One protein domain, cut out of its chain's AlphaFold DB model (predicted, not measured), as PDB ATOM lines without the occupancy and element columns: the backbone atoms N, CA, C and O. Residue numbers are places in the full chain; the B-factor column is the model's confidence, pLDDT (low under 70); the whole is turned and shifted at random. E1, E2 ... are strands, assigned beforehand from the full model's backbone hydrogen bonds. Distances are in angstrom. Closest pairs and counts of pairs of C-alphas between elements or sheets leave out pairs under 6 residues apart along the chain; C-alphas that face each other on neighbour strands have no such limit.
ATOM      1  N   ALA A 276      18.932  35.432  39.969       56.00
ATOM      2  CA  ALA A 276      20.118  36.124  39.446       56.00
ATOM      3  C   ALA A 276      19.846  36.712  38.051       56.00
ATOM      4  O   ALA A 276      19.498  35.969  37.136       56.00
ATOM      5  N   GLU A 277      20.008  38.027  37.871       57.00
ATOM      6  CA  GLU A 277      19.788  38.727  36.594       57.00
ATOM      7  C   GLU A 277      21.115  39.221  35.984       57.00
ATOM      8  O   GLU A 277      21.867  39.976  36.606       57.00
ATOM      9  N   PHE A 278      21.388  38.822  34.738       53.41
ATOM     10  CA  PHE A 278      22.561  39.199  33.949       53.41
ATOM     11  C   PHE A 278      22.130  40.072  32.762       53.41
ATOM     12  O   PHE A 278      21.551  39.565  31.801       53.41
ATOM     13  N   ARG A 279      22.418  41.379  32.789       46.53
ATOM     14  CA  ARG A 279      22.110  42.290  31.661       46.53
ATOM     15  C   ARG A 279      23.278  42.531  30.707       46.53
ATOM     16  O   ARG A 279      23.054  42.892  29.558       46.53
ATOM     17  N   THR A 280      24.509  42.332  31.170       44.00
ATOM     18  CA  THR A 280      25.737  42.364  30.364       44.00
ATOM     19  C   THR A 280      26.240  40.944  30.119       44.00
ATOM     20  O   THR A 280      26.068  40.069  30.964       44.00
ATOM     21  N   ILE A 281      26.837  40.707  28.950       46.97
ATOM     22  CA  ILE A 281      27.206  39.374  28.451       46.97
ATOM     23  C   ILE A 281      28.457  38.844  29.184       46.97
ATOM     24  O   ILE A 281      29.550  39.371  28.947       46.97
ATOM     25  N   PRO A 282      28.375  37.796  30.028       46.97
ATOM     26  CA  PRO A 282      29.570  37.150  30.560       46.97
ATOM     27  C   PRO A 282      30.241  36.288  29.477       46.97
ATOM     28  O   PRO A 282      29.572  35.563  28.739       46.97
ATOM     29  N   SER A 283      31.576  36.317  29.397       45.38
ATOM     30  CA  SER A 283      32.337  35.512  28.425       45.38
ATOM     31  C   SER A 283      32.278  34.005  28.710       45.38
ATOM     32  O   SER A 283      32.370  33.208  27.782       45.38
ATOM     33  N   ALA A 284      32.152  33.626  29.986       51.72
ATOM     34  CA  ALA A 284      31.860  32.281  30.484       51.72
ATOM     35  C   ALA A 284      31.451  32.376  31.965       51.72
ATOM     36  O   ALA A 284      32.071  33.147  32.700       51.72
ATOM     37  N   PHE A 285      30.459  31.604  32.423       54.50
ATOM     38  CA  PHE A 285      30.142  31.504  33.855       54.50
ATOM     39  C   PHE A 285      29.722  30.091  34.281       54.50
ATOM     40  O   PHE A 285      29.179  29.324  33.489       54.50
ATOM     41  N   GLU A 286      29.977  29.751  35.542       51.91
ATOM     42  CA  GLU A 286      29.472  28.541  36.187       51.91
ATOM     43  C   GLU A 286      28.697  28.944  37.445       51.91
ATOM     44  O   GLU A 286      29.220  29.684  38.278       51.91
ATOM     45  N   ALA A 287      27.449  28.491  37.572       53.06
ATOM     46  CA  ALA A 287      26.588  28.800  38.708       53.06
ATOM     47  C   ALA A 287      25.892  27.536  39.211       53.06
ATOM     48  O   ALA A 287      25.344  26.769  38.430       53.06
ATOM     49  N   LYS A 288      25.873  27.325  40.523       50.97
ATOM     50  CA  LYS A 288      25.062  26.291  41.175       50.97
ATOM     51  C   LYS A 288      24.030  27.026  42.019       50.97
ATOM     52  O   LYS A 288      24.453  27.699  42.945       50.97
ATOM     53  N   THR A 289      22.743  26.968  41.693       55.41
ATOM     54  CA  THR A 289      21.665  27.639  42.446       55.41
ATOM     55  C   THR A 289      20.372  26.839  42.384       55.41
ATOM     56  O   THR A 289      20.172  26.114  41.423       55.41
ATOM     57  N   GLY A 290      19.522  26.933  43.411       52.84
ATOM     58  CA  GLY A 290      18.171  26.357  43.410       52.84
ATOM     59  C   GLY A 290      17.089  27.282  42.832       52.84
ATOM     60  O   GLY A 290      15.936  26.866  42.742       52.84
ATOM     61  N   GLY A 291      17.436  28.531  42.496       60.44
ATOM     62  CA  GLY A 291      16.497  29.568  42.052       60.44
ATOM     63  C   GLY A 291      16.467  29.808  40.539       60.44
ATOM     64  O   GLY A 291      16.815  28.943  39.741       60.44
ATOM     65  N   LEU A 292      16.030  31.001  40.135       65.69
ATOM     66  CA  LEU A 292      15.852  31.410  38.737       65.69
ATOM     67  C   LEU A 292      17.043  32.237  38.228       65.69
ATOM     68  O   LEU A 292      17.403  33.256  38.812       65.69
ATOM     69  N   ILE A 293      17.613  31.879  37.080       67.31
ATOM     70  CA  ILE A 293      18.640  32.680  36.401       67.31
ATOM     71  C   ILE A 293      18.038  33.366  35.174       67.31
ATOM     72  O   ILE A 293      17.586  32.708  34.246       67.31
ATOM     73  N   LYS A 294      18.072  34.701  35.142       68.06
ATOM     74  CA  LYS A 294      17.662  35.529  34.001       68.06
ATOM     75  C   LYS A 294      18.884  36.098  33.293       68.06
ATOM     76  O   LYS A 294      19.715  36.735  33.929       68.06
ATOM     77  N   VAL A 295      18.993  35.926  31.979       66.19
ATOM     78  CA  VAL A 295      20.130  36.414  31.179       66.19
ATOM     79  C   VAL A 295      19.632  37.166  29.947       66.19
ATOM     80  O   VAL A 295      18.800  36.669  29.198       66.19
ATOM     81  N   ALA A 296      20.140  38.369  29.697       62.19
ATOM     82  CA  ALA A 296      19.782  39.135  28.505       62.19
ATOM     83  C   ALA A 296      20.399  38.528  27.230       62.19
ATOM     84  O   ALA A 296      19.714  38.327  26.231       62.19
ATOM     85  N   GLU A 297      21.684  38.180  27.258       58.62
ATOM     86  CA  GLU A 297      22.361  37.534  26.133       58.62
ATOM     87  C   GLU A 297      23.482  36.618  26.644       58.62
ATOM     88  O   GLU A 297      24.264  37.008  27.515       58.62
ATOM     89  N   LEU A 298      23.535  35.375  26.147       57.56
ATOM     90  CA  LEU A 298      24.412  34.330  26.684       57.56
ATOM     91  C   LEU A 298      25.419  33.813  25.645       57.56
ATOM     92  O   LEU A 298      25.026  33.286  24.605       57.56
ATOM     93  N   VAL A 299      26.715  33.904  25.980       49.78
ATOM     94  CA  VAL A 299      27.843  33.455  25.134       49.78
ATOM     95  C   VAL A 299      28.417  32.096  25.569       49.78
ATOM     96  O   VAL A 299      28.761  31.295  24.704       49.78
ATOM     97  N   GLN A 300      28.500  31.787  26.876       54.16
ATOM     98  CA  GLN A 300      28.932  30.471  27.400       54.16
ATOM     99  C   GLN A 300      28.582  30.301  28.897       54.16
ATOM    100  O   GLN A 300      28.806  31.231  29.672       54.16
ATOM    101  N   GLY A 301      28.130  29.118  29.349       56.38
ATOM    102  CA  GLY A 301      28.069  28.833  30.794       56.38
ATOM    103  C   GLY A 301      27.444  27.498  31.226       56.38
ATOM    104  O   GLY A 301      26.702  26.871  30.476       56.38
ATOM    105  N   LYS A 302      27.748  27.055  32.454       56.09
ATOM    106  CA  LYS A 302      27.144  25.880  33.113       56.09
ATOM    107  C   LYS A 302      26.292  26.322  34.294       56.09
ATOM    108  O   LYS A 302      26.784  27.029  35.168       56.09
ATOM    109  N   VAL A 303      25.049  25.864  34.357       59.16
ATOM    110  CA  VAL A 303      24.156  26.152  35.475       59.16
ATOM    111  C   VAL A 303      23.642  24.847  36.079       59.16
ATOM    112  O   VAL A 303      23.117  23.973  35.394       59.16
ATOM    113  N   TYR A 304      23.777  24.711  37.391       56.78
ATOM    114  CA  TYR A 304      23.281  23.568  38.143       56.78
ATOM    115  C   TYR A 304      22.111  24.006  39.016       56.78
ATOM    116  O   TYR A 304      22.228  25.017  39.699       56.78
ATOM    117  N   GLY A 305      21.041  23.209  39.052       55.84
ATOM    118  CA  GLY A 305      19.975  23.346  40.057       55.84
ATOM    119  C   GLY A 305      18.824  24.312  39.735       55.84
ATOM    120  O   GLY A 305      17.895  24.396  40.528       55.84
ATOM    121  N   ALA A 306      18.876  25.032  38.611       64.12
ATOM    122  CA  ALA A 306      18.069  26.234  38.393       64.12
ATOM    123  C   ALA A 306      17.264  26.224  37.092       64.12
ATOM    124  O   ALA A 306      17.652  25.580  36.113       64.12
ATOM    125  N   GLU A 307      16.181  26.999  37.080       74.94
ATOM    126  CA  GLU A 307      15.511  27.453  35.857       74.94
ATOM    127  C   GLU A 307      16.345  28.562  35.205       74.94
ATOM    128  O   GLU A 307      16.852  29.452  35.891       74.94
ATOM    129  N   ILE A 308      16.480  28.533  33.879       76.94
ATOM    130  CA  ILE A 308      17.181  29.571  33.119       76.94
ATOM    131  C   ILE A 308      16.209  30.233  32.151       76.94
ATOM    132  O   ILE A 308      15.593  29.562  31.332       76.94
ATOM    133  N   VAL A 309      16.137  31.559  32.175       78.75
ATOM    134  CA  VAL A 309      15.399  32.369  31.205       78.75
ATOM    135  C   VAL A 309      16.386  33.283  30.493       78.75
ATOM    136  O   VAL A 309      17.004  34.144  31.113       78.75
ATOM    137  N   ALA A 310      16.533  33.110  29.185       76.69
ATOM    138  CA  ALA A 310      17.388  33.928  28.340       76.69
ATOM    139  C   ALA A 310      16.567  34.720  27.311       76.69
ATOM    140  O   ALA A 310      15.655  34.183  26.683       76.69
ATOM    141  N   GLU A 311      16.900  35.989  27.070       73.31
ATOM    142  CA  GLU A 311      16.305  36.721  25.942       73.31
ATOM    143  C   GLU A 311      16.933  36.268  24.617       73.31
ATOM    144  O   GLU A 311      16.208  35.941  23.677       73.31
ATOM    145  N   MET A 312      18.264  36.184  24.537       69.19
ATOM    146  CA  MET A 312      18.984  35.712  23.348       69.19
ATOM    147  C   MET A 312      20.139  34.768  23.696       69.19
ATOM    148  O   MET A 312      20.820  34.925  24.709       69.19
ATOM    149  N   VAL A 313      20.410  33.814  22.808       70.38
ATOM    150  CA  VAL A 313      21.588  32.943  22.863       70.38
ATOM    151  C   VAL A 313      22.322  33.048  21.531       70.38
ATOM    152  O   VAL A 313      21.878  32.510  20.522       70.38
ATOM    153  N   ASN A 314      23.447  33.755  21.519       66.50
ATOM    154  CA  ASN A 314      24.280  33.919  20.331       66.50
ATOM    155  C   ASN A 314      25.666  33.352  20.633       66.50
ATOM    156  O   ASN A 314      26.511  33.999  21.249       66.50
ATOM    157  N   GLN A 315      25.850  32.086  20.281       64.06
ATOM    158  CA  GLN A 315      27.017  31.311  20.671       64.06
ATOM    159  C   GLN A 315      27.991  31.172  19.499       64.06
ATOM    160  O   GLN A 315      27.601  31.162  18.336       64.06
ATOM    161  N   ALA A 316      29.286  31.079  19.794       58.78
ATOM    162  CA  ALA A 316      30.232  30.540  18.824       58.78
ATOM    163  C   ALA A 316      30.039  29.018  18.735       58.78
ATOM    164  O   ALA A 316      29.571  28.403  19.699       58.78
ATOM    165  N   ASP A 317      30.444  28.417  17.613       57.12
ATOM    166  CA  ASP A 317      30.507  26.960  17.502       57.12
ATOM    167  C   ASP A 317      31.294  26.397  18.714       57.12
ATOM    168  O   ASP A 317      32.272  26.997  19.166       57.12
ATOM    169  N   ASP A 318      30.816  25.293  19.294       54.28
ATOM    170  CA  ASP A 318      31.354  24.616  20.495       54.28
ATOM    171  C   ASP A 318      31.062  25.255  21.869       54.28
ATOM    172  O   ASP A 318      31.501  24.734  22.902       54.28
ATOM    173  N   LYS A 319      30.278  26.339  21.942       58.88
ATOM    174  CA  LYS A 319      29.744  26.829  23.226       58.88
ATOM    175  C   LYS A 319      28.452  26.100  23.604       58.88
ATOM    176  O   LYS A 319      27.740  25.569  22.752       58.88
ATOM    177  N   TYR A 320      28.179  26.041  24.908       63.34
ATOM    178  CA  TYR A 320      26.998  25.371  25.435       63.34
ATOM    179  C   TYR A 320      26.408  26.062  26.666       63.34
ATOM    180  O   TYR A 320      27.107  26.789  27.380       63.34
ATOM    181  N   LEU A 321      25.118  25.807  26.889       71.06
ATOM    182  CA  LEU A 321      24.367  26.147  28.095       71.06
ATOM    183  C   LEU A 321      23.725  24.884  28.667       71.06
ATOM    184  O   LEU A 321      23.099  24.125  27.930       71.06
ATOM    185  N   VAL A 322      23.883  24.666  29.970       70.25
ATOM    186  CA  VAL A 322      23.382  23.474  30.666       70.25
ATOM    187  C   VAL A 322      22.520  23.904  31.841       70.25
ATOM    188  O   VAL A 322      22.987  24.721  32.629       70.25
ATOM    189  N   ALA A 323      21.331  23.318  31.970       73.31
ATOM    190  CA  ALA A 323      20.521  23.299  33.183       73.31
ATOM    191  C   ALA A 323      20.354  21.840  33.623       73.31
ATOM    192  O   ALA A 323      19.946  21.002  32.829       73.31
ATOM    193  N   THR A 324      20.681  21.500  34.871       66.56
ATOM    194  CA  THR A 324      20.642  20.094  35.326       66.56
ATOM    195  C   THR A 324      19.292  19.631  35.875       66.56
ATOM    196  O   THR A 324      19.099  18.435  36.073       66.56
ATOM    197  N   SER A 325      18.379  20.553  36.189       69.25
ATOM    198  CA  SER A 325      17.116  20.229  36.883       69.25
ATOM    199  C   SER A 325      15.946  21.147  36.528       69.25
ATOM    200  O   SER A 325      14.823  20.657  36.491       69.25
ATOM    201  N   GLY A 326      16.191  22.422  36.210       74.81
ATOM    202  CA  GLY A 326      15.161  23.344  35.725       74.81
ATOM    203  C   GLY A 326      15.099  23.463  34.194       74.81
ATOM    204  O   GLY A 326      16.011  23.003  33.498       74.81
ATOM    205  N   PRO A 327      14.029  24.078  33.659       84.69
ATOM    206  CA  PRO A 327      13.893  24.340  32.231       84.69
ATOM    207  C   PRO A 327      14.864  25.427  31.747       84.69
ATOM    208  O   PRO A 327      15.282  26.299  32.513       84.69
ATOM    209  N   ILE A 328      15.189  25.402  30.450       86.38
ATOM    210  CA  ILE A 328      15.799  26.533  29.736       86.38
ATOM    211  C   ILE A 328      14.743  27.169  28.836       86.38
ATOM    212  O   ILE A 328      14.287  26.538  27.884       86.38
ATOM    213  N   THR A 329      14.426  28.435  29.086       87.88
ATOM    214  CA  THR A 329      13.500  29.249  28.295       87.88
ATOM    215  C   THR A 329      14.265  30.301  27.495       87.88
ATOM    216  O   THR A 329      15.058  31.046  28.065       87.88
ATOM    217  N   ILE A 330      14.028  30.397  26.183       86.62
ATOM    218  CA  ILE A 330      14.644  31.400  25.298       86.62
ATOM    219  C   ILE A 330      13.569  32.228  24.612       86.62
ATOM    220  O   ILE A 330      12.808  31.694  23.813       86.62
ATOM    221  N   ASN A 331      13.542  33.539  24.834       82.75
ATOM    222  CA  ASN A 331      12.437  34.368  24.356       82.75
ATOM    223  C   ASN A 331      12.596  34.835  22.897       82.75
ATOM    224  O   ASN A 331      11.640  34.728  22.133       82.75
ATOM    225  N   ARG A 332      13.765  35.335  22.466       78.94
ATOM    226  CA  ARG A 332      13.903  36.058  21.177       78.94
ATOM    227  C   ARG A 332      14.690  35.345  20.083       78.94
ATOM    228  O   ARG A 332      14.278  35.398  18.927       78.94
ATOM    229  N   SER A 333      15.840  34.747  20.391       81.50
ATOM    230  CA  SER A 333      16.723  34.191  19.352       81.50
ATOM    231  C   SER A 333      17.709  33.171  19.907       81.50
ATOM    232  O   SER A 333      18.274  33.393  20.979       81.50
ATOM    233  N   ILE A 334      17.970  32.102  19.149       83.19
ATOM    234  CA  ILE A 334      19.107  31.208  19.371       83.19
ATOM    235  C   ILE A 334      19.884  30.917  18.080       83.19
ATOM    236  O   ILE A 334      19.318  30.474  17.077       83.19
ATOM    237  N   GLN A 335      21.204  31.117  18.127       79.69
ATOM    238  CA  GLN A 335      22.122  30.881  17.014       79.69
ATOM    239  C   GLN A 335      23.391  30.153  17.472       79.69
ATOM    240  O   GLN A 335      24.016  30.548  18.456       79.69
ATOM    241  N   LYS A 336      23.782  29.114  16.715       70.81
ATOM    242  CA  LYS A 336      25.091  28.428  16.756       70.81
ATOM    243  C   LYS A 336      25.495  27.808  18.109       70.81
ATOM    244  O   LYS A 336      26.637  27.402  18.288       70.81
ATOM    245  N   GLY A 337      24.552  27.683  19.040       67.50
ATOM    246  CA  GLY A 337      24.776  27.131  20.375       67.50
ATOM    247  C   GLY A 337      24.288  25.701  20.576       67.50
ATOM    248  O   GLY A 337      23.476  25.197  19.793       67.50
ATOM    249  N   ALA A 338      24.768  25.074  21.657       74.75
ATOM    250  CA  ALA A 338      24.261  23.801  22.165       74.75
ATOM    251  C   ALA A 338      23.558  23.983  23.522       74.75
ATOM    252  O   ALA A 338      24.178  24.407  24.497       74.75
ATOM    253  N   LEU A 339      22.270  23.653  23.605       79.12
ATOM    254  CA  LEU A 339      21.522  23.688  24.869       79.12
ATOM    255  C   LEU A 339      21.332  22.288  25.432       79.12
ATOM    256  O   LEU A 339      21.018  21.381  24.669       79.12
ATOM    257  N   TYR A 340      21.431  22.149  26.750       79.69
ATOM    258  CA  TYR A 340      21.187  20.906  27.477       79.69
ATOM    259  C   TYR A 340      20.282  21.194  28.674       79.69
ATOM    260  O   TYR A 340      20.669  21.962  29.554       79.69
ATOM    261  N   ALA A 341      19.087  20.608  28.711       79.38
ATOM    262  CA  ALA A 341      18.174  20.776  29.841       79.38
ATOM    263  C   ALA A 341      17.172  19.627  29.979       79.38
ATOM    264  O   ALA A 341      16.861  18.958  28.988       79.38
ATOM    265  N   PRO A 342      16.583  19.442  31.175       80.50
ATOM    266  CA  PRO A 342      15.369  18.664  31.363       80.50
ATOM    267  C   PRO A 342      14.284  19.025  30.349       80.50
ATOM    268  O   PRO A 342      13.760  18.155  29.651       80.50
ATOM    269  N   GLU A 343      14.024  20.321  30.216       87.06
ATOM    270  CA  GLU A 343      13.019  20.879  29.325       87.06
ATOM    271  C   GLU A 343      13.587  22.112  28.622       87.06
ATOM    272  O   GLU A 343      14.253  22.943  29.243       87.06
ATOM    273  N   ILE A 344      13.335  22.231  27.319       89.31
ATOM    274  CA  ILE A 344      13.725  23.402  26.529       89.31
ATOM    275  C   ILE A 344      12.461  24.068  25.994       89.31
ATOM    276  O   ILE A 344      11.659  23.429  25.310       89.31
ATOM    277  N   ILE A 345      12.317  25.360  26.274       90.62
ATOM    278  CA  ILE A 345      11.217  26.208  25.824       90.62
ATOM    279  C   ILE A 345      11.806  27.322  24.960       90.62
ATOM    280  O   ILE A 345      12.702  28.049  25.382       90.62
ATOM    281  N   ILE A 346      11.325  27.467  23.732       89.50
ATOM    282  CA  ILE A 346      11.740  28.534  22.822       89.50
ATOM    283  C   ILE A 346      10.507  29.341  22.434       89.50
ATOM    284  O   ILE A 346       9.516  28.786  21.976       89.50
ATOM    285  N   GLY A 347      10.586  30.656  22.591       82.88
ATOM    286  CA  GLY A 347       9.489  31.590  22.402       82.88
ATOM    287  C   GLY A 347       8.571  31.671  23.622       82.88
ATOM    288  O   GLY A 347       8.326  30.694  24.323       82.88
ATOM    289  N   ASN A 348       8.037  32.868  23.865       74.69
ATOM    290  CA  ASN A 348       7.131  33.166  24.981       74.69
ATOM    291  C   ASN A 348       5.695  33.497  24.527       74.69
ATOM    292  O   ASN A 348       4.904  34.022  25.306       74.69
ATOM    293  N   GLY A 349       5.367  33.276  23.247       62.38
ATOM    294  CA  GLY A 349       4.057  33.565  22.644       62.38
ATOM    295  C   GLY A 349       3.711  35.055  22.463       62.38
ATOM    296  O   GLY A 349       2.869  35.381  21.619       62.38
ATOM    297  N   GLN A 350       4.375  35.952  23.201       65.62
ATOM    298  CA  GLN A 350       4.161  37.406  23.190       65.62
ATOM    299  C   GLN A 350       4.972  38.135  22.106       65.62
ATOM    300  O   GLN A 350       4.578  39.212  21.666       65.62
ATOM    301  N   LEU A 351       6.090  37.558  21.658       63.84
ATOM    302  CA  LEU A 351       6.913  38.095  20.568       63.84
ATOM    303  C   LEU A 351       6.352  37.719  19.182       63.84
ATOM    304  O   LEU A 351       5.546  36.794  19.055       63.84
ATOM    305  N   ILE A 352       6.775  38.454  18.140       68.50
ATOM    306  CA  ILE A 352       6.329  38.234  16.750       68.50
ATOM    307  C   ILE A 352       6.732  36.829  16.286       68.50
ATOM    308  O   ILE A 352       5.860  36.076  15.866       68.50
ATOM    309  N   ALA A 353       8.015  36.470  16.416       78.25
ATOM    310  CA  ALA A 353       8.522  35.112  16.228       78.25
ATOM    311  C   ALA A 353       9.971  34.981  16.744       78.25
ATOM    312  O   ALA A 353      10.706  35.973  16.777       78.25
ATOM    313  N   THR A 354      10.390  33.770  17.113       82.19
ATOM    314  CA  THR A 354      11.727  33.476  17.661       82.19
ATOM    315  C   THR A 354      12.597  32.768  16.624       82.19
ATOM    316  O   THR A 354      12.233  31.704  16.125       82.19
ATOM    317  N   MET A 355      13.762  33.334  16.289       83.44
ATOM    318  CA  MET A 355      14.677  32.725  15.310       83.44
ATOM    319  C   MET A 355      15.453  31.559  15.924       83.44
ATOM    320  O   MET A 355      16.030  31.702  17.003       83.44
ATOM    321  N   MET A 356      15.520  30.434  15.207       88.06
ATOM    322  CA  MET A 356      16.236  29.241  15.655       88.06
ATOM    323  C   MET A 356      17.199  28.716  14.580       88.06
ATOM    324  O   MET A 356      16.814  28.474  13.430       88.06
ATOM    325  N   ASN A 357      18.464  28.570  14.979       85.44
ATOM    326  CA  ASN A 357      19.531  27.887  14.249       85.44
ATOM    327  C   ASN A 357      20.507  27.262  15.260       85.44
ATOM    328  O   ASN A 357      21.538  27.859  15.580       85.44
ATOM    329  N   ALA A 358      20.147  26.115  15.842       82.56
ATOM    330  CA  ALA A 358      20.844  25.578  17.014       82.56
ATOM    331  C   ALA A 358      20.856  24.048  17.102       82.56
ATOM    332  O   ALA A 358      20.097  23.348  16.423       82.56
ATOM    333  N   ARG A 359      21.713  23.541  17.997       84.00
ATOM    334  CA  ARG A 359      21.694  22.152  18.466       84.00
ATOM    335  C   ARG A 359      21.060  22.118  19.854       84.00
ATOM    336  O   ARG A 359      21.485  22.831  20.755       84.00
ATOM    337  N   LEU A 360      20.036  21.303  20.030       85.19
ATOM    338  CA  LEU A 360      19.244  21.241  21.251       85.19
ATOM    339  C   LEU A 360      19.292  19.825  21.812       85.19
ATOM    340  O   LEU A 360      19.153  18.861  21.064       85.19
ATOM    341  N   HIS A 361      19.466  19.705  23.121       83.81
ATOM    342  CA  HIS A 361      19.461  18.448  23.851       83.81
ATOM    343  C   HIS A 361      18.461  18.568  25.000       83.81
ATOM    344  O   HIS A 361      18.725  19.241  25.996       83.81
ATOM    345  N   ALA A 362      17.292  17.955  24.839       83.06
ATOM    346  CA  ALA A 362      16.235  17.987  25.842       83.06
ATOM    347  C   ALA A 362      15.998  16.590  26.416       83.06
ATOM    348  O   ALA A 362      15.881  15.604  25.682       83.06
ATOM    349  N   ARG A 363      15.911  16.493  27.741       80.38
ATOM    350  CA  ARG A 363      15.727  15.215  28.432       80.38
ATOM    351  C   ARG A 363      14.290  14.704  28.332       80.38
ATOM    352  O   ARG A 363      14.089  13.526  28.050       80.38
ATOM    353  N   HIS A 364      13.314  15.577  28.570       81.50
ATOM    354  CA  HIS A 364      11.902  15.221  28.735       81.50
ATOM    355  C   HIS A 364      11.009  15.875  27.689       81.50
ATOM    356  O   HIS A 364      10.157  15.207  27.101       81.50
ATOM    357  N   SER A 365      11.213  17.166  27.427       86.94
ATOM    358  CA  SER A 365      10.385  17.862  26.453       86.94
ATOM    359  C   SER A 365      11.062  19.028  25.761       86.94
ATOM    360  O   SER A 365      11.915  19.718  26.320       86.94
ATOM    361  N   PHE A 366      10.601  19.274  24.542       91.00
ATOM    362  CA  PHE A 366      10.896  20.477  23.784       91.00
ATOM    363  C   PHE A 366       9.590  21.172  23.395       91.00
ATOM    364  O   PHE A 366       8.708  20.541  22.810       91.00
ATOM    365  N   THR A 367       9.496  22.470  23.678       91.69
ATOM    366  CA  THR A 367       8.369  23.312  23.270       91.69
ATOM    367  C   THR A 367       8.883  24.532  22.517       91.69
ATOM    368  O   THR A 367       9.665  25.308  23.054       91.69
ATOM    369  N   GLY A 368       8.443  24.719  21.277       89.19
ATOM    370  CA  GLY A 368       8.711  25.907  20.474       89.19
ATOM    371  C   GLY A 368       7.422  26.657  20.154       89.19
ATOM    372  O   GLY A 368       6.501  26.064  19.600       89.19
ATOM    373  N   HIS A 369       7.374  27.949  20.460       88.88
ATOM    374  CA  HIS A 369       6.261  28.855  20.193       88.88
ATOM    375  C   HIS A 369       6.649  29.889  19.134       88.88
ATOM    376  O   HIS A 369       7.616  30.626  19.328       88.88
ATOM    377  N   LYS A 370       5.873  29.983  18.043       88.06
ATOM    378  CA  LYS A 370       6.088  30.923  16.920       88.06
ATOM    379  C   LYS A 370       7.551  30.964  16.448       88.06
ATOM    380  O   LYS A 370       8.217  31.996  16.505       88.06
ATOM    381  N   ILE A 371       8.078  29.826  16.012       88.44
ATOM    382  CA  ILE A 371       9.487  29.674  15.630       88.44
ATOM    383  C   ILE A 371       9.708  30.023  14.153       88.44
ATOM    384  O   ILE A 371       8.971  29.556  13.284       88.44
ATOM    385  N   LEU A 372      10.772  30.783  13.868       88.38
ATOM    386  CA  LEU A 372      11.338  30.949  12.525       88.38
ATOM    387  C   LEU A 372      12.519  29.989  12.355       88.38
ATOM    388  O   LEU A 372      13.594  30.201  12.932       88.38
ATOM    389  N   LEU A 373      12.338  28.946  11.543       87.06
ATOM    390  CA  LEU A 373      13.410  28.004  11.227       87.06
ATOM    391  C   LEU A 373      14.361  28.590  10.188       87.06
ATOM    392  O   LEU A 373      13.963  28.964   9.084       87.06
ATOM    393  N   SER A 374      15.647  28.616  10.531       86.50
ATOM    394  CA  SER A 374      16.717  28.991   9.613       86.50
ATOM    395  C   SER A 374      17.904  28.042   9.745       86.50
ATOM    396  O   SER A 374      18.209  27.571  10.840       86.50
ATOM    397  N   GLY A 375      18.582  27.757   8.632       85.75
ATOM    398  CA  GLY A 375      19.744  26.869   8.633       85.75
ATOM    399  C   GLY A 375      19.416  25.426   9.032       85.75
ATOM    400  O   GLY A 375      18.302  24.941   8.841       85.75
ATOM    401  N   ARG A 376      20.415  24.718   9.564       87.06
ATOM    402  CA  ARG A 376      20.301  23.302   9.938       87.06
ATOM    403  C   ARG A 376      20.183  23.181  11.446       87.06
ATOM    404  O   ARG A 376      21.160  23.364  12.167       87.06
ATOM    405  N   ASN A 377      18.993  22.830  11.897       88.81
ATOM    406  CA  ASN A 377      18.684  22.638  13.299       88.81
ATOM    407  C   ASN A 377      18.709  21.155  13.649       88.81
ATOM    408  O   ASN A 377      18.370  20.299  12.826       88.81
ATOM    409  N   ARG A 378      19.088  20.854  14.889       88.00
ATOM    410  CA  ARG A 378      19.099  19.486  15.396       88.00
ATOM    411  C   ARG A 378      18.586  19.451  16.822       88.00
ATOM    412  O   ARG A 378      19.071  20.203  17.658       88.00
ATOM    413  N   LEU A 379      17.664  18.545  17.091       88.19
ATOM    414  CA  LEU A 379      17.139  18.242  18.408       88.19
ATOM    415  C   LEU A 379      17.471  16.788  18.737       88.19
ATOM    416  O   LEU A 379      17.114  15.885  17.989       88.19
ATOM    417  N   LEU A 380      18.131  16.570  19.866       84.62
ATOM    418  CA  LEU A 380      18.316  15.260  20.465       84.62
ATOM    419  C   LEU A 380      17.444  15.170  21.715       84.62
ATOM    420  O   LEU A 380      17.647  15.904  22.682       84.62
ATOM    421  N   LEU A 381      16.471  14.271  21.681       84.00
ATOM    422  CA  LEU A 381      15.536  14.027  22.770       84.00
ATOM    423  C   LEU A 381      15.948  12.803  23.588       84.00
ATOM    424  O   LEU A 381      16.475  11.834  23.045       84.00
ATOM    425  N   GLY A 382      15.704  12.835  24.898       74.50
ATOM    426  CA  GLY A 382      16.022  11.724  25.801       74.50
ATOM    427  C   GLY A 382      17.515  11.572  26.098       74.50
ATOM    428  O   GLY A 382      17.962  10.500  26.519       74.50
ATOM    429  N   ASN A 383      18.301  12.628  25.880       67.06
ATOM    430  CA  ASN A 383      19.730  12.621  26.158       67.06
ATOM    431  C   ASN A 383      20.132  13.740  27.122       67.06
ATOM    432  O   ASN A 383      19.853  14.907  26.870       67.06
ATOM    433  N   ASP A 384      20.832  13.358  28.189       61.44
ATOM    434  CA  ASP A 384      21.388  14.252  29.209       61.44
ATOM    435  C   ASP A 384      22.929  14.321  29.119       61.44
ATOM    436  O   ASP A 384      23.596  14.833  30.012       61.44
ATOM    437  N   THR A 385      23.544  13.745  28.070       56.41
ATOM    438  CA  THR A 385      25.007  13.727  27.927       56.41
ATOM    439  C   THR A 385      25.548  15.137  27.753       56.41
ATOM    440  O   THR A 385      25.411  15.738  26.686       56.41
ATOM    441  N   LEU A 386      26.272  15.603  28.761       55.19
ATOM    442  CA  LEU A 386      27.211  16.700  28.616       55.19
ATOM    443  C   LEU A 386      28.396  16.183  27.805       55.19
ATOM    444  O   LEU A 386      29.070  15.234  28.210       55.19
ATOM    445  N   ARG A 387      28.645  16.746  26.620       45.25
ATOM    446  CA  ARG A 387      29.830  16.364  25.850       45.25
ATOM    447  C   ARG A 387      31.057  16.909  26.584       45.25
ATOM    448  O   ARG A 387      31.198  18.123  26.724       45.25
ATOM    449  N   ALA A 388      31.931  16.016  27.044       41.25
ATOM    450  CA  ALA A 388      33.262  16.361  27.524       41.25
ATOM    451  C   ALA A 388      34.056  16.970  26.359       41.25
ATOM    452  O   ALA A 388      34.655  16.268  25.545       41.25
ATOM    453  N   HIS A 389      33.990  18.289  26.209       36.66
ATOM    454  CA  HIS A 389      34.812  18.989  25.237       36.66
ATOM    455  C   HIS A 389      36.178  19.295  25.857       36.66
ATOM    456  O   HIS A 389      36.355  20.293  26.544       36.66
ATOM    457  N   GLY A 390      37.147  18.423  25.556       36.84
ATOM    458  CA  GLY A 390      38.510  18.844  25.223       36.84
ATOM    459  C   GLY A 390      39.458  19.225  26.360       36.84
ATOM    460  O   GLY A 390      40.389  19.986  26.109       36.84
ATOM    461  N   CYS A 391      39.289  18.713  27.575       28.92
ATOM    462  CA  CYS A 391      40.333  18.774  28.603       28.92
ATOM    463  C   CYS A 391      40.613  17.350  29.103       28.92
ATOM    464  O   CYS A 391      39.708  16.522  29.119       28.92
ATOM    465  N   GLY A 392      41.885  17.043  29.370       32.84
ATOM    466  CA  GLY A 392      42.390  15.688  29.614       32.84
ATOM    467  C   GLY A 392      41.721  14.927  30.773       32.84
ATOM    468  O   GLY A 392      40.867  15.483  31.466       32.84
ATOM    469  N   PRO A 393      42.145  13.666  31.004       32.97
ATOM    470  CA  PRO A 393      41.469  12.669  31.851       32.97
ATOM    471  C   PRO A 393      41.220  13.053  33.324       32.97
ATOM    472  O   PRO A 393      40.529  12.316  34.013       32.97
ATOM    473  N   ASP A 394      41.697  14.211  33.791       33.91
ATOM    474  CA  ASP A 394      41.528  14.693  35.169       33.91
ATOM    475  C   ASP A 394      40.683  15.980  35.292       33.91
ATOM    476  O   ASP A 394      40.798  16.712  36.275       33.91
ATOM    477  N   SER A 395      39.816  16.310  34.326       33.00
ATOM    478  CA  SER A 395      39.016  17.549  34.408       33.00
ATOM    479  C   SER A 395      37.540  17.378  34.033       33.00
ATOM    480  O   SER A 395      37.142  17.490  32.880       33.00
ATOM    481  N   CYS A 396      36.721  17.186  35.075       33.19
ATOM    482  CA  CYS A 396      35.252  17.240  35.074       33.19
ATOM    483  C   CYS A 396      34.541  16.305  34.075       33.19
ATOM    484  O   CYS A 396      33.800  16.749  33.193       33.19
ATOM    485  N   ASP A 397      34.667  14.999  34.311       30.62
ATOM    486  CA  ASP A 397      33.759  13.982  33.774       30.62
ATOM    487  C   ASP A 397      32.364  14.100  34.412       30.62
ATOM    488  O   ASP A 397      32.024  13.417  35.377       30.62
ATOM    489  N   PHE A 398      31.503  14.947  33.849       41.31
ATOM    490  CA  PHE A 398      30.061  14.784  34.032       41.31
ATOM    491  C   PHE A 398      29.536  13.877  32.919       41.31
ATOM    492  O   PHE A 398      29.058  14.338  31.884       41.31
ATOM    493  N   SER A 399      29.636  12.563  33.126       40.28
ATOM    494  CA  SER A 399      28.960  11.591  32.266       40.28
ATOM    495  C   SER A 399      27.446  11.687  32.480       40.28
ATOM    496  O   SER A 399      26.866  11.092  33.388       40.28
ATOM    497  N   GLY A 400      26.774  12.479  31.645       49.38
ATOM    498  CA  GLY A 400      25.319  12.427  31.559       49.38
ATOM    499  C   GLY A 400      24.883  11.064  31.024       49.38
ATOM    500  O   GLY A 400      25.464  10.550  30.067       49.38
ATOM    501  N   ARG A 401      23.887  10.434  31.653       52.66
ATOM    502  CA  ARG A 401      23.361   9.148  31.176       52.66
ATOM    503  C   ARG A 401      22.420   9.400  30.009       52.66
ATOM    504  O   ARG A 401      21.459  10.154  30.130       52.66
ATOM    505  N   ARG A 524       8.041  14.408  24.942       87.12
ATOM    506  CA  ARG A 524       7.129  15.229  24.134       87.12
ATOM    507  C   ARG A 524       7.861  16.315  23.370       87.12
ATOM    508  O   ARG A 524       8.756  16.974  23.890       87.12
ATOM    509  N   MET A 525       7.421  16.546  22.144       90.31
ATOM    510  CA  MET A 525       7.846  17.674  21.333       90.31
ATOM    511  C   MET A 525       6.610  18.429  20.862       90.31
ATOM    512  O   MET A 525       5.723  17.827  20.264       90.31
ATOM    513  N   LYS A 526       6.562  19.739  21.092       91.31
ATOM    514  CA  LYS A 526       5.572  20.632  20.490       91.31
ATOM    515  C   LYS A 526       6.299  21.756  19.767       91.31
ATOM    516  O   LYS A 526       7.168  22.397  20.345       91.31
ATOM    517  N   LEU A 527       5.958  21.994  18.511       89.56
ATOM    518  CA  LEU A 527       6.608  22.986  17.668       89.56
ATOM    519  C   LEU A 527       5.553  23.768  16.887       89.56
ATOM    520  O   LEU A 527       4.907  23.233  15.993       89.56
ATOM    521  N   GLU A 528       5.403  25.044  17.221       90.25
ATOM    522  CA  GLU A 528       4.583  26.011  16.496       90.25
ATOM    523  C   GLU A 528       5.494  26.806  15.556       90.25
ATOM    524  O   GLU A 528       6.244  27.685  15.981       90.25
ATOM    525  N   LEU A 529       5.462  26.464  14.274       87.12
ATOM    526  CA  LEU A 529       6.228  27.103  13.213       87.12
ATOM    527  C   LEU A 529       5.485  28.325  12.706       87.12
ATOM    528  O   LEU A 529       4.342  28.206  12.282       87.12
ATOM    529  N   GLU A 530       6.152  29.474  12.717       88.12
ATOM    530  CA  GLU A 530       5.666  30.691  12.066       88.12
ATOM    531  C   GLU A 530       6.132  30.739  10.604       88.12
ATOM    532  O   GLU A 530       5.345  31.015   9.703       88.12
ATOM    533  N   GLU A 531       7.408  30.416  10.364       86.62
ATOM    534  CA  GLU A 531       8.026  30.426   9.036       86.62
ATOM    535  C   GLU A 531       9.171  29.405   8.958       86.62
ATOM    536  O   GLU A 531       9.892  29.166   9.932       86.62
ATOM    537  N   CYS A 532       9.384  28.837   7.771       85.75
ATOM    538  CA  CYS A 532      10.540  28.002   7.462       85.75
ATOM    539  C   CYS A 532      11.262  28.573   6.234       85.75
ATOM    540  O   CYS A 532      10.681  28.649   5.147       85.75
ATOM    541  N   LYS A 533      12.520  28.999   6.416       86.06
ATOM    542  CA  LYS A 533      13.334  29.552   5.325       86.06
ATOM    543  C   LYS A 533      13.755  28.466   4.339       86.06
ATOM    544  O   LYS A 533      13.901  27.299   4.700       86.06
ATOM    545  N   ASP A 534      14.009  28.862   3.097       81.38
ATOM    546  CA  ASP A 534      14.469  27.929   2.070       81.38
ATOM    547  C   ASP A 534      15.811  27.296   2.463       81.38
ATOM    548  O   ASP A 534      16.725  27.962   2.958       81.38
ATOM    549  N   GLY A 535      15.905  25.975   2.295       81.88
ATOM    550  CA  GLY A 535      17.060  25.183   2.722       81.88
ATOM    551  C   GLY A 535      17.162  24.946   4.234       81.88
ATOM    552  O   GLY A 535      18.123  24.304   4.669       81.88
ATOM    553  N   ALA A 536      16.206  25.426   5.040       86.38
ATOM    554  CA  ALA A 536      16.164  25.119   6.461       86.38
ATOM    555  C   ALA A 536      15.682  23.682   6.713       86.38
ATOM    556  O   ALA A 536      14.776  23.173   6.045       86.38
ATOM    557  N   SER A 537      16.283  23.034   7.708       89.44
ATOM    558  CA  SER A 537      15.878  21.708   8.167       89.44
ATOM    559  C   SER A 537      15.915  21.608   9.687       89.44
ATOM    560  O   SER A 537      16.653  22.337  10.357       89.44
ATOM    561  N   PHE A 538      15.109  20.701  10.231       91.44
ATOM    562  CA  PHE A 538      15.051  20.386  11.653       91.44
ATOM    563  C   PHE A 538      15.077  18.867  11.827       91.44
ATOM    564  O   PHE A 538      14.098  18.176  11.552       91.44
ATOM    565  N   ALA A 539      16.237  18.349  12.222       90.38
ATOM    566  CA  ALA A 539      16.433  16.933  12.498       90.38
ATOM    567  C   ALA A 539      16.073  16.623  13.954       90.38
ATOM    568  O   ALA A 539      16.521  17.330  14.857       90.38
ATOM    569  N   ILE A 540      15.301  15.564  14.178       89.88
ATOM    570  CA  ILE A 540      14.871  15.101  15.497       89.88
ATOM    571  C   ILE A 540      15.409  13.690  15.685       89.88
ATOM    572  O   ILE A 540      14.994  12.756  15.002       89.88
ATOM    573  N   ASP A 541      16.326  13.546  16.628       85.94
ATOM    574  CA  ASP A 541      16.865  12.267  17.057       85.94
ATOM    575  C   ASP A 541      16.204  11.879  18.380       85.94
ATOM    576  O   ASP A 541      16.318  12.602  19.373       85.94
ATOM    577  N   CYS A 542      15.526  10.734  18.416       82.50
ATOM    578  CA  CYS A 542      14.945  10.198  19.641       82.50
ATOM    579  C   CYS A 542      15.097   8.676  19.660       82.50
ATOM    580  O   CYS A 542      14.485   7.965  18.866       82.50
ATOM    581  N   TRP A 543      15.896   8.166  20.600       77.81
ATOM    582  CA  TRP A 543      16.248   6.748  20.702       77.81
ATOM    583  C   TRP A 543      16.849   6.196  19.392       77.81
ATOM    584  O   TRP A 543      17.970   6.560  19.050       77.81
ATOM    585  N   ASP A 544      16.149   5.272  18.724       72.44
ATOM    586  CA  ASP A 544      16.567   4.587  17.495       72.44
ATOM    587  C   ASP A 544      15.842   5.209  16.283       72.44
ATOM    588  O   ASP A 544      15.978   4.721  15.163       72.44
ATOM    589  N   ASP A 545      15.040   6.258  16.506       78.00
ATOM    590  CA  ASP A 545      14.289   6.950  15.467       78.00
ATOM    591  C   ASP A 545      14.971   8.268  15.086       78.00
ATOM    592  O   ASP A 545      15.510   8.996  15.929       78.00
ATOM    593  N   HIS A 546      14.929   8.561  13.792       86.00
ATOM    594  CA  HIS A 546      15.480   9.767  13.197       86.00
ATOM    595  C   HIS A 546      14.437  10.355  12.262       86.00
ATOM    596  O   HIS A 546      14.048   9.724  11.276       86.00
ATOM    597  N   LEU A 547      14.002  11.569  12.575       89.81
ATOM    598  CA  LEU A 547      13.018  12.296  11.791       89.81
ATOM    599  C   LEU A 547      13.657  13.544  11.215       89.81
ATOM    600  O   LEU A 547      14.458  14.214  11.871       89.81
ATOM    601  N   LEU A 548      13.256  13.893  10.004       90.94
ATOM    602  CA  LEU A 548      13.708  15.096   9.338       90.94
ATOM    603  C   LEU A 548      12.502  15.919   8.912       90.94
ATOM    604  O   LEU A 548      11.681  15.480   8.110       90.94
ATOM    605  N   LEU A 549      12.419  17.132   9.447       90.56
ATOM    606  CA  LEU A 549      11.509  18.155   8.968       90.56
ATOM    607  C   LEU A 549      12.256  19.053   7.977       90.56
ATOM    608  O   LEU A 549      13.297  19.624   8.316       90.56
ATOM    609  N   LYS A 550      11.736  19.201   6.761       89.00
ATOM    610  CA  LYS A 550      12.319  20.062   5.721       89.00
ATOM    611  C   LYS A 550      11.230  20.757   4.915       89.00
ATOM    612  O   LYS A 550      10.137  20.221   4.748       89.00
ATOM    613  N   LYS A 551      11.544  21.944   4.400       85.56
ATOM    614  CA  LYS A 551      10.698  22.625   3.418       85.56
ATOM    615  C   LYS A 551      11.055  22.140   2.014       85.56
ATOM    616  O   LYS A 551      12.228  22.156   1.641       85.56
ATOM    617  N   ILE A 552      10.051  21.721   1.252       85.25
ATOM    618  CA  ILE A 552      10.155  21.425  -0.178       85.25
ATOM    619  C   ILE A 552       9.098  22.280  -0.868       85.25
ATOM    620  O   ILE A 552       7.913  22.116  -0.600       85.25
ATOM    621  N   GLU A 553       9.531  23.200  -1.731       82.12
ATOM    622  CA  GLU A 553       8.638  24.140  -2.421       82.12
ATOM    623  C   GLU A 553       7.712  24.879  -1.427       82.12
ATOM    624  O   GLU A 553       8.197  25.590  -0.545       82.12
ATOM    625  N   ASN A 554       6.392  24.688  -1.537       82.38
ATOM    626  CA  ASN A 554       5.370  25.270  -0.663       82.38
ATOM    627  C   ASN A 554       4.830  24.273   0.379       82.38
ATOM    628  O   ASN A 554       3.748  24.483   0.927       82.38
ATOM    629  N   GLU A 555       5.568  23.203   0.677       86.81
ATOM    630  CA  GLU A 555       5.195  22.192   1.667       86.81
ATOM    631  C   GLU A 555       6.276  22.026   2.745       86.81
ATOM    632  O   GLU A 555       7.479  22.149   2.505       86.81
ATOM    633  N   ILE A 556       5.835  21.712   3.962       86.44
ATOM    634  CA  ILE A 556       6.670  21.220   5.054       86.44
ATOM    635  C   ILE A 556       6.471  19.707   5.128       86.44
ATOM    636  O   ILE A 556       5.362  19.216   5.341       86.44
ATOM    637  N   VAL A 557       7.563  18.970   4.965       89.25
ATOM    638  CA  VAL A 557       7.580  17.509   4.976       89.25
ATOM    639  C   VAL A 557       8.257  17.018   6.245       89.25
ATOM    640  O   VAL A 557       9.381  17.426   6.531       89.25
ATOM    641  N   LEU A 558       7.585  16.116   6.966       89.56
ATOM    642  CA  LEU A 558       8.184  15.300   8.020       89.56
ATOM    643  C   LEU A 558       8.386  13.881   7.489       89.56
ATOM    644  O   LEU A 558       7.422  13.195   7.140       89.56
ATOM    645  N   GLU A 559       9.634  13.435   7.439       91.38
ATOM    646  CA  GLU A 559      10.011  12.101   6.968       91.38
ATOM    647  C   GLU A 559      10.879  11.369   7.993       91.38
ATOM    648  O   GLU A 559      11.485  11.983   8.872       91.38
ATOM    649  N   ARG A 560      10.952  10.048   7.852       89.75
ATOM    650  CA  ARG A 560      11.853   9.149   8.568       89.75
ATOM    651  C   ARG A 560      12.859   8.582   7.557       89.75
ATOM    652  O   ARG A 560      12.580   7.556   6.928       89.75
ATOM    653  N   PRO A 561      14.036   9.216   7.388       86.00
ATOM    654  CA  PRO A 561      14.971   8.884   6.311       86.00
ATOM    655  C   PRO A 561      15.431   7.425   6.317       86.00
ATOM    656  O   PRO A 561      15.514   6.805   5.267       86.00
ATOM    657  N   ALA A 562      15.673   6.848   7.500       82.06
ATOM    658  CA  ALA A 562      16.171   5.477   7.633       82.06
ATOM    659  C   ALA A 562      15.202   4.402   7.105       82.06
ATOM    660  O   ALA A 562      15.625   3.278   6.850       82.06
ATOM    661  N   LYS A 563      13.913   4.733   6.969       82.94
ATOM    662  CA  LYS A 563      12.880   3.839   6.424       82.94
ATOM    663  C   LYS A 563      12.319   4.329   5.089       82.94
ATOM    664  O   LYS A 563      11.342   3.757   4.624       82.94
ATOM    665  N   GLU A 564      12.886   5.403   4.530       84.06
ATOM    666  CA  GLU A 564      12.363   6.095   3.340       84.06
ATOM    667  C   GLU A 564      10.857   6.419   3.452       84.06
ATOM    668  O   GLU A 564      10.118   6.453   2.473       84.06
ATOM    669  N   GLU A 565      10.386   6.650   4.681       86.50
ATOM    670  CA  GLU A 565       8.969   6.781   5.007       86.50
ATOM    671  C   GLU A 565       8.609   8.258   5.175       86.50
ATOM    672  O   GLU A 565       9.193   8.969   5.995       86.50
ATOM    673  N   GLN A 566       7.614   8.731   4.428       85.81
ATOM    674  CA  GLN A 566       7.061  10.069   4.602       85.81
ATOM    675  C   GLN A 566       5.880  10.025   5.573       85.81
ATOM    676  O   GLN A 566       4.853   9.423   5.275       85.81
ATOM    677  N   LEU A 567       6.018  10.685   6.724       84.38
ATOM    678  CA  LEU A 567       5.019  10.640   7.791       84.38
ATOM    679  C   LEU A 567       3.909  11.666   7.560       84.38
ATOM    680  O   LEU A 567       2.732  11.350   7.716       84.38
ATOM    681  N   VAL A 568       4.280  12.902   7.203       85.56
ATOM    682  CA  VAL A 568       3.330  14.013   7.032       85.56
ATOM    683  C   VAL A 568       3.782  14.975   5.939       85.56
ATOM    684  O   VAL A 568       4.972  15.273   5.803       85.56
ATOM    685  N   LYS A 569       2.800  15.514   5.212       86.44
ATOM    686  CA  LYS A 569       2.909  16.728   4.396       86.44
ATOM    687  C   LYS A 569       1.979  17.799   4.956       86.44
ATOM    688  O   LYS A 569       0.791  17.539   5.130       86.44
ATOM    689  N   LEU A 570       2.515  18.980   5.237       84.94
ATOM    690  CA  LEU A 570       1.768  20.148   5.704       84.94
ATOM    691  C   LEU A 570       1.993  21.317   4.736       84.94
ATOM    692  O   LEU A 570       3.084  21.427   4.175       84.94
ATOM    693  N   PRO A 571       1.020  22.221   4.544       82.12
ATOM    694  CA  PRO A 571       1.238  23.412   3.730       82.12
ATOM    695  C   PRO A 571       2.256  24.351   4.396       82.12
ATOM    696  O   PRO A 571       2.290  24.481   5.624       82.12
ATOM    697  N   ALA A 572       3.076  25.031   3.594       70.94
ATOM    698  CA  ALA A 572       4.000  26.050   4.083       70.94
ATOM    699  C   ALA A 572       3.221  27.219   4.706       70.94
ATOM    700  O   ALA A 572       2.343  27.807   4.077       70.94
ATOM    701  N   GLY A 573       3.531  27.541   5.961       71.81
ATOM    702  CA  GLY A 573       2.856  28.580   6.735       71.81
ATOM    703  C   GLY A 573       2.855  28.262   8.227       71.81
ATOM    704  O   GLY A 573       3.658  27.447   8.687       71.81
ATOM    705  N   ARG A 574       1.933  28.887   8.970       82.94
ATOM    706  CA  ARG A 574       1.763  28.637  10.406       82.94
ATOM    707  C   ARG A 574       1.322  27.198  10.654       82.94
ATOM    708  O   ARG A 574       0.208  26.838  10.285       82.94
ATOM    709  N   GLN A 575       2.173  26.396  11.287       85.62
ATOM    710  CA  GLN A 575       1.899  24.986  11.577       85.62
ATOM    711  C   GLN A 575       2.171  24.661  13.039       85.62
ATOM    712  O   GLN A 575       3.141  25.145  13.610       85.62
ATOM    713  N   SER A 576       1.351  23.794  13.628       86.62
ATOM    714  CA  SER A 576       1.609  23.212  14.945       86.62
ATOM    715  C   SER A 576       1.868  21.724  14.779       86.62
ATOM    716  O   SER A 576       1.023  20.993  14.273       86.62
ATOM    717  N   ILE A 577       3.044  21.279  15.204       87.56
ATOM    718  CA  ILE A 577       3.476  19.889  15.130       87.56
ATOM    719  C   ILE A 577       3.688  19.405  16.556       87.56
ATOM    720  O   ILE A 577       4.502  19.961  17.292       87.56
ATOM    721  N   ALA A 578       2.972  18.358  16.943       87.38
ATOM    722  CA  ALA A 578       3.150  17.701  18.226       87.38
ATOM    723  C   ALA A 578       3.523  16.236  17.999       87.38
ATOM    724  O   ALA A 578       2.817  15.518  17.293       87.38
ATOM    725  N   LEU A 579       4.637  15.818  18.594       84.56
ATOM    726  CA  LEU A 579       5.121  14.445  18.577       84.56
ATOM    727  C   LEU A 579       5.198  13.934  20.011       84.56
ATOM    728  O   LEU A 579       5.788  14.579  20.883       84.56
ATOM    729  N   VAL A 580       4.628  12.758  20.241       83.56
ATOM    730  CA  VAL A 580       4.744  12.037  21.508       83.56
ATOM    731  C   VAL A 580       5.525  10.758  21.249       83.56
ATOM    732  O   VAL A 580       5.151   9.964  20.392       83.56
ATOM    733  N   PHE A 581       6.617  10.574  21.985       77.31
ATOM    734  CA  PHE A 581       7.437   9.373  21.930       77.31
ATOM    735  C   PHE A 581       7.119   8.514  23.152       77.31
ATOM    736  O   PHE A 581       7.555   8.804  24.272       77.31
ATOM    737  N   ASN A 582       6.346   7.455  22.925       73.25
ATOM    738  CA  ASN A 582       6.036   6.453  23.936       73.25
ATOM    739  C   ASN A 582       7.098   5.346  23.925       73.25
ATOM    740  O   ASN A 582       7.579   4.922  22.877       73.25
ATOM    741  N   TYR A 583       7.476   4.859  25.106       67.00
ATOM    742  CA  TYR A 583       8.531   3.849  25.236       67.00
ATOM    743  C   TYR A 583       8.069   2.408  24.978       67.00
ATOM    744  O   TYR A 583       8.914   1.532  24.779       67.00
ATOM    745  N   ASP A 584       6.759   2.162  25.010       57.78
ATOM    746  CA  ASP A 584       6.164   0.821  24.894       57.78
ATOM    747  C   ASP A 584       5.640   0.534  23.484       57.78
ATOM    748  O   ASP A 584       5.573  -0.609  23.039       57.78
ATOM    749  N   THR A 585       5.324   1.596  22.757       45.28
ATOM    750  CA  THR A 585       4.860   1.577  21.380       45.28
ATOM    751  C   THR A 585       5.753   2.542  20.628       45.28
ATOM    752  O   THR A 585       5.753   3.727  20.944       45.28
ATOM    753  N   THR A 586       6.507   2.064  19.644       46.62
ATOM    754  CA  THR A 586       7.297   2.831  18.658       46.62
ATOM    755  C   THR A 586       6.414   3.739  17.775       46.62
ATOM    756  O   THR A 586       6.564   3.806  16.557       46.62
ATOM    757  N   LEU A 587       5.431   4.401  18.378       44.06
ATOM    758  CA  LEU A 587       4.337   5.118  17.756       44.06
ATOM    759  C   LEU A 587       4.567   6.605  17.955       44.06
ATOM    760  O   LEU A 587       4.563   7.128  19.066       44.06
ATOM    761  N   LEU A 588       4.785   7.245  16.819       46.31
ATOM    762  CA  LEU A 588       4.743   8.674  16.646       46.31
ATOM    763  C   LEU A 588       3.265   9.037  16.477       46.31
ATOM    764  O   LEU A 588       2.713   8.910  15.387       46.31
ATOM    765  N   GLU A 589       2.595   9.399  17.567       48.06
ATOM    766  CA  GLU A 589       1.227   9.913  17.492       48.06
ATOM    767  C   GLU A 589       1.284  11.401  17.145       48.06
ATOM    768  O   GLU A 589       1.768  12.222  17.927       48.06
ATOM    769  N   LEU A 590       0.809  11.748  15.948       47.94
ATOM    770  CA  LEU A 590       0.534  13.133  15.588       47.94
ATOM    771  C   LEU A 590      -0.731  13.553  16.330       47.94
ATOM    772  O   LEU A 590      -1.826  13.102  15.987       47.94
ATOM    773  N   ALA A 591      -0.591  14.404  17.345       45.38
ATOM    774  CA  ALA A 591      -1.762  15.055  17.916       45.38
ATOM    775  C   ALA A 591      -2.306  16.035  16.866       45.38
ATOM    776  O   ALA A 591      -1.587  16.942  16.441       45.38
TER     777      ALA A 591
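AT A GLANCE: This is residues 276 to 401 and 524 to 591 of the 592 residues of an uncharacterized protein of Desulfurivibrio alkaliphilus (strain DSM 19089 / UNIQEM U267 / AHT2) (UniProt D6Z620). The chain is wound in stacked turns, a solenoid flattened into two walls of strands partly face to face. E1, E3, E5, E10 and E15 belong to one wall, E2, E4, E6, E9 and E11 to E14 to the other, and the bent strands E7 and E8 run through both near the middle; residues 390 to 395 stick out as the tip of a loose loop. The printed part has 194 residues with no named helix and sixteen named strands, E1 to E16 in chain order. They form one branched, twisted sheet, mixed parallel and antiparallel, and the class is all strand. The whole is compact, with a radius of gyration of the C-alphas of 16.7 A and spans of 45 by 37 by 27 A.

IN THESE COORDINATES: Look first at the longest strand, E8, residues 354 to 373, which begins at C-alpha 354, (11.727, 33.476, 17.661), and bends by 171 degrees at residue 364. Before it E7, residues 328 to 346, bends by 165 degrees at residue 341. Earlier still are E1, 276 to 278, from C-alpha 276 at (20.118, 36.124, 39.446), E2, 285 to 288, E3, 292 to 298, E4, 301 to 304, E5, 307 to 314, and E6, 320 to 323. After E8 come E9, 376 to 381, E10, 524 to 532, 21.3 A long, E11, 537 to 542, E12, 545 to 552, 21.7 A long, E13, 555 to 560, E14, 565 to 571, E15, 575 to 581, and E16, 588 to 590, ending at C-alpha 590, (0.534, 13.133, 15.588).

HOW THE PARTS SIT: Beside E8, find E7 on one side, parallel, with N 361 and O 339 2.8 A apart, and E9 and E10 on the other side. E9 is parallel to E8, with N 360 and O 378 2.8 A apart, and so is E10, with N 368 and O 526 2.8 A apart. E5 and E6 lie on one side of E7, both parallel to it, with N 329 and O 308, and N 323 and O 340, each 2.8 A apart. From E5, E3 and then E1 follow as parallel neighbours; from E6, E4 and then E2. E9 has E11 as parallel neighbour, where a meander begins, each strand the antiparallel neighbour of the one before: E11, E12, E13, E14. There N 538 and O 549 are 2.8 A apart. E15 is antiparallel to E10, with N 527 and O 577 2.8 A apart; E15 and E16 are a hairpin with no N and O within hydrogen-bond range.

THE WHOLE: The C-alphas of Asp 394 and Asn 554, the two farthest apart, are 52.0 A from each other. Residues 402 to 523 are not printed; C-alphas 401 and 524 are 18.7 A apart across this cut. Of the links that are printed whole, none is long. The mean pLDDT of the printed part is 72.2, and 74 residues are under 70, among them 276 to 306, 383 to 401 and 583 to 591.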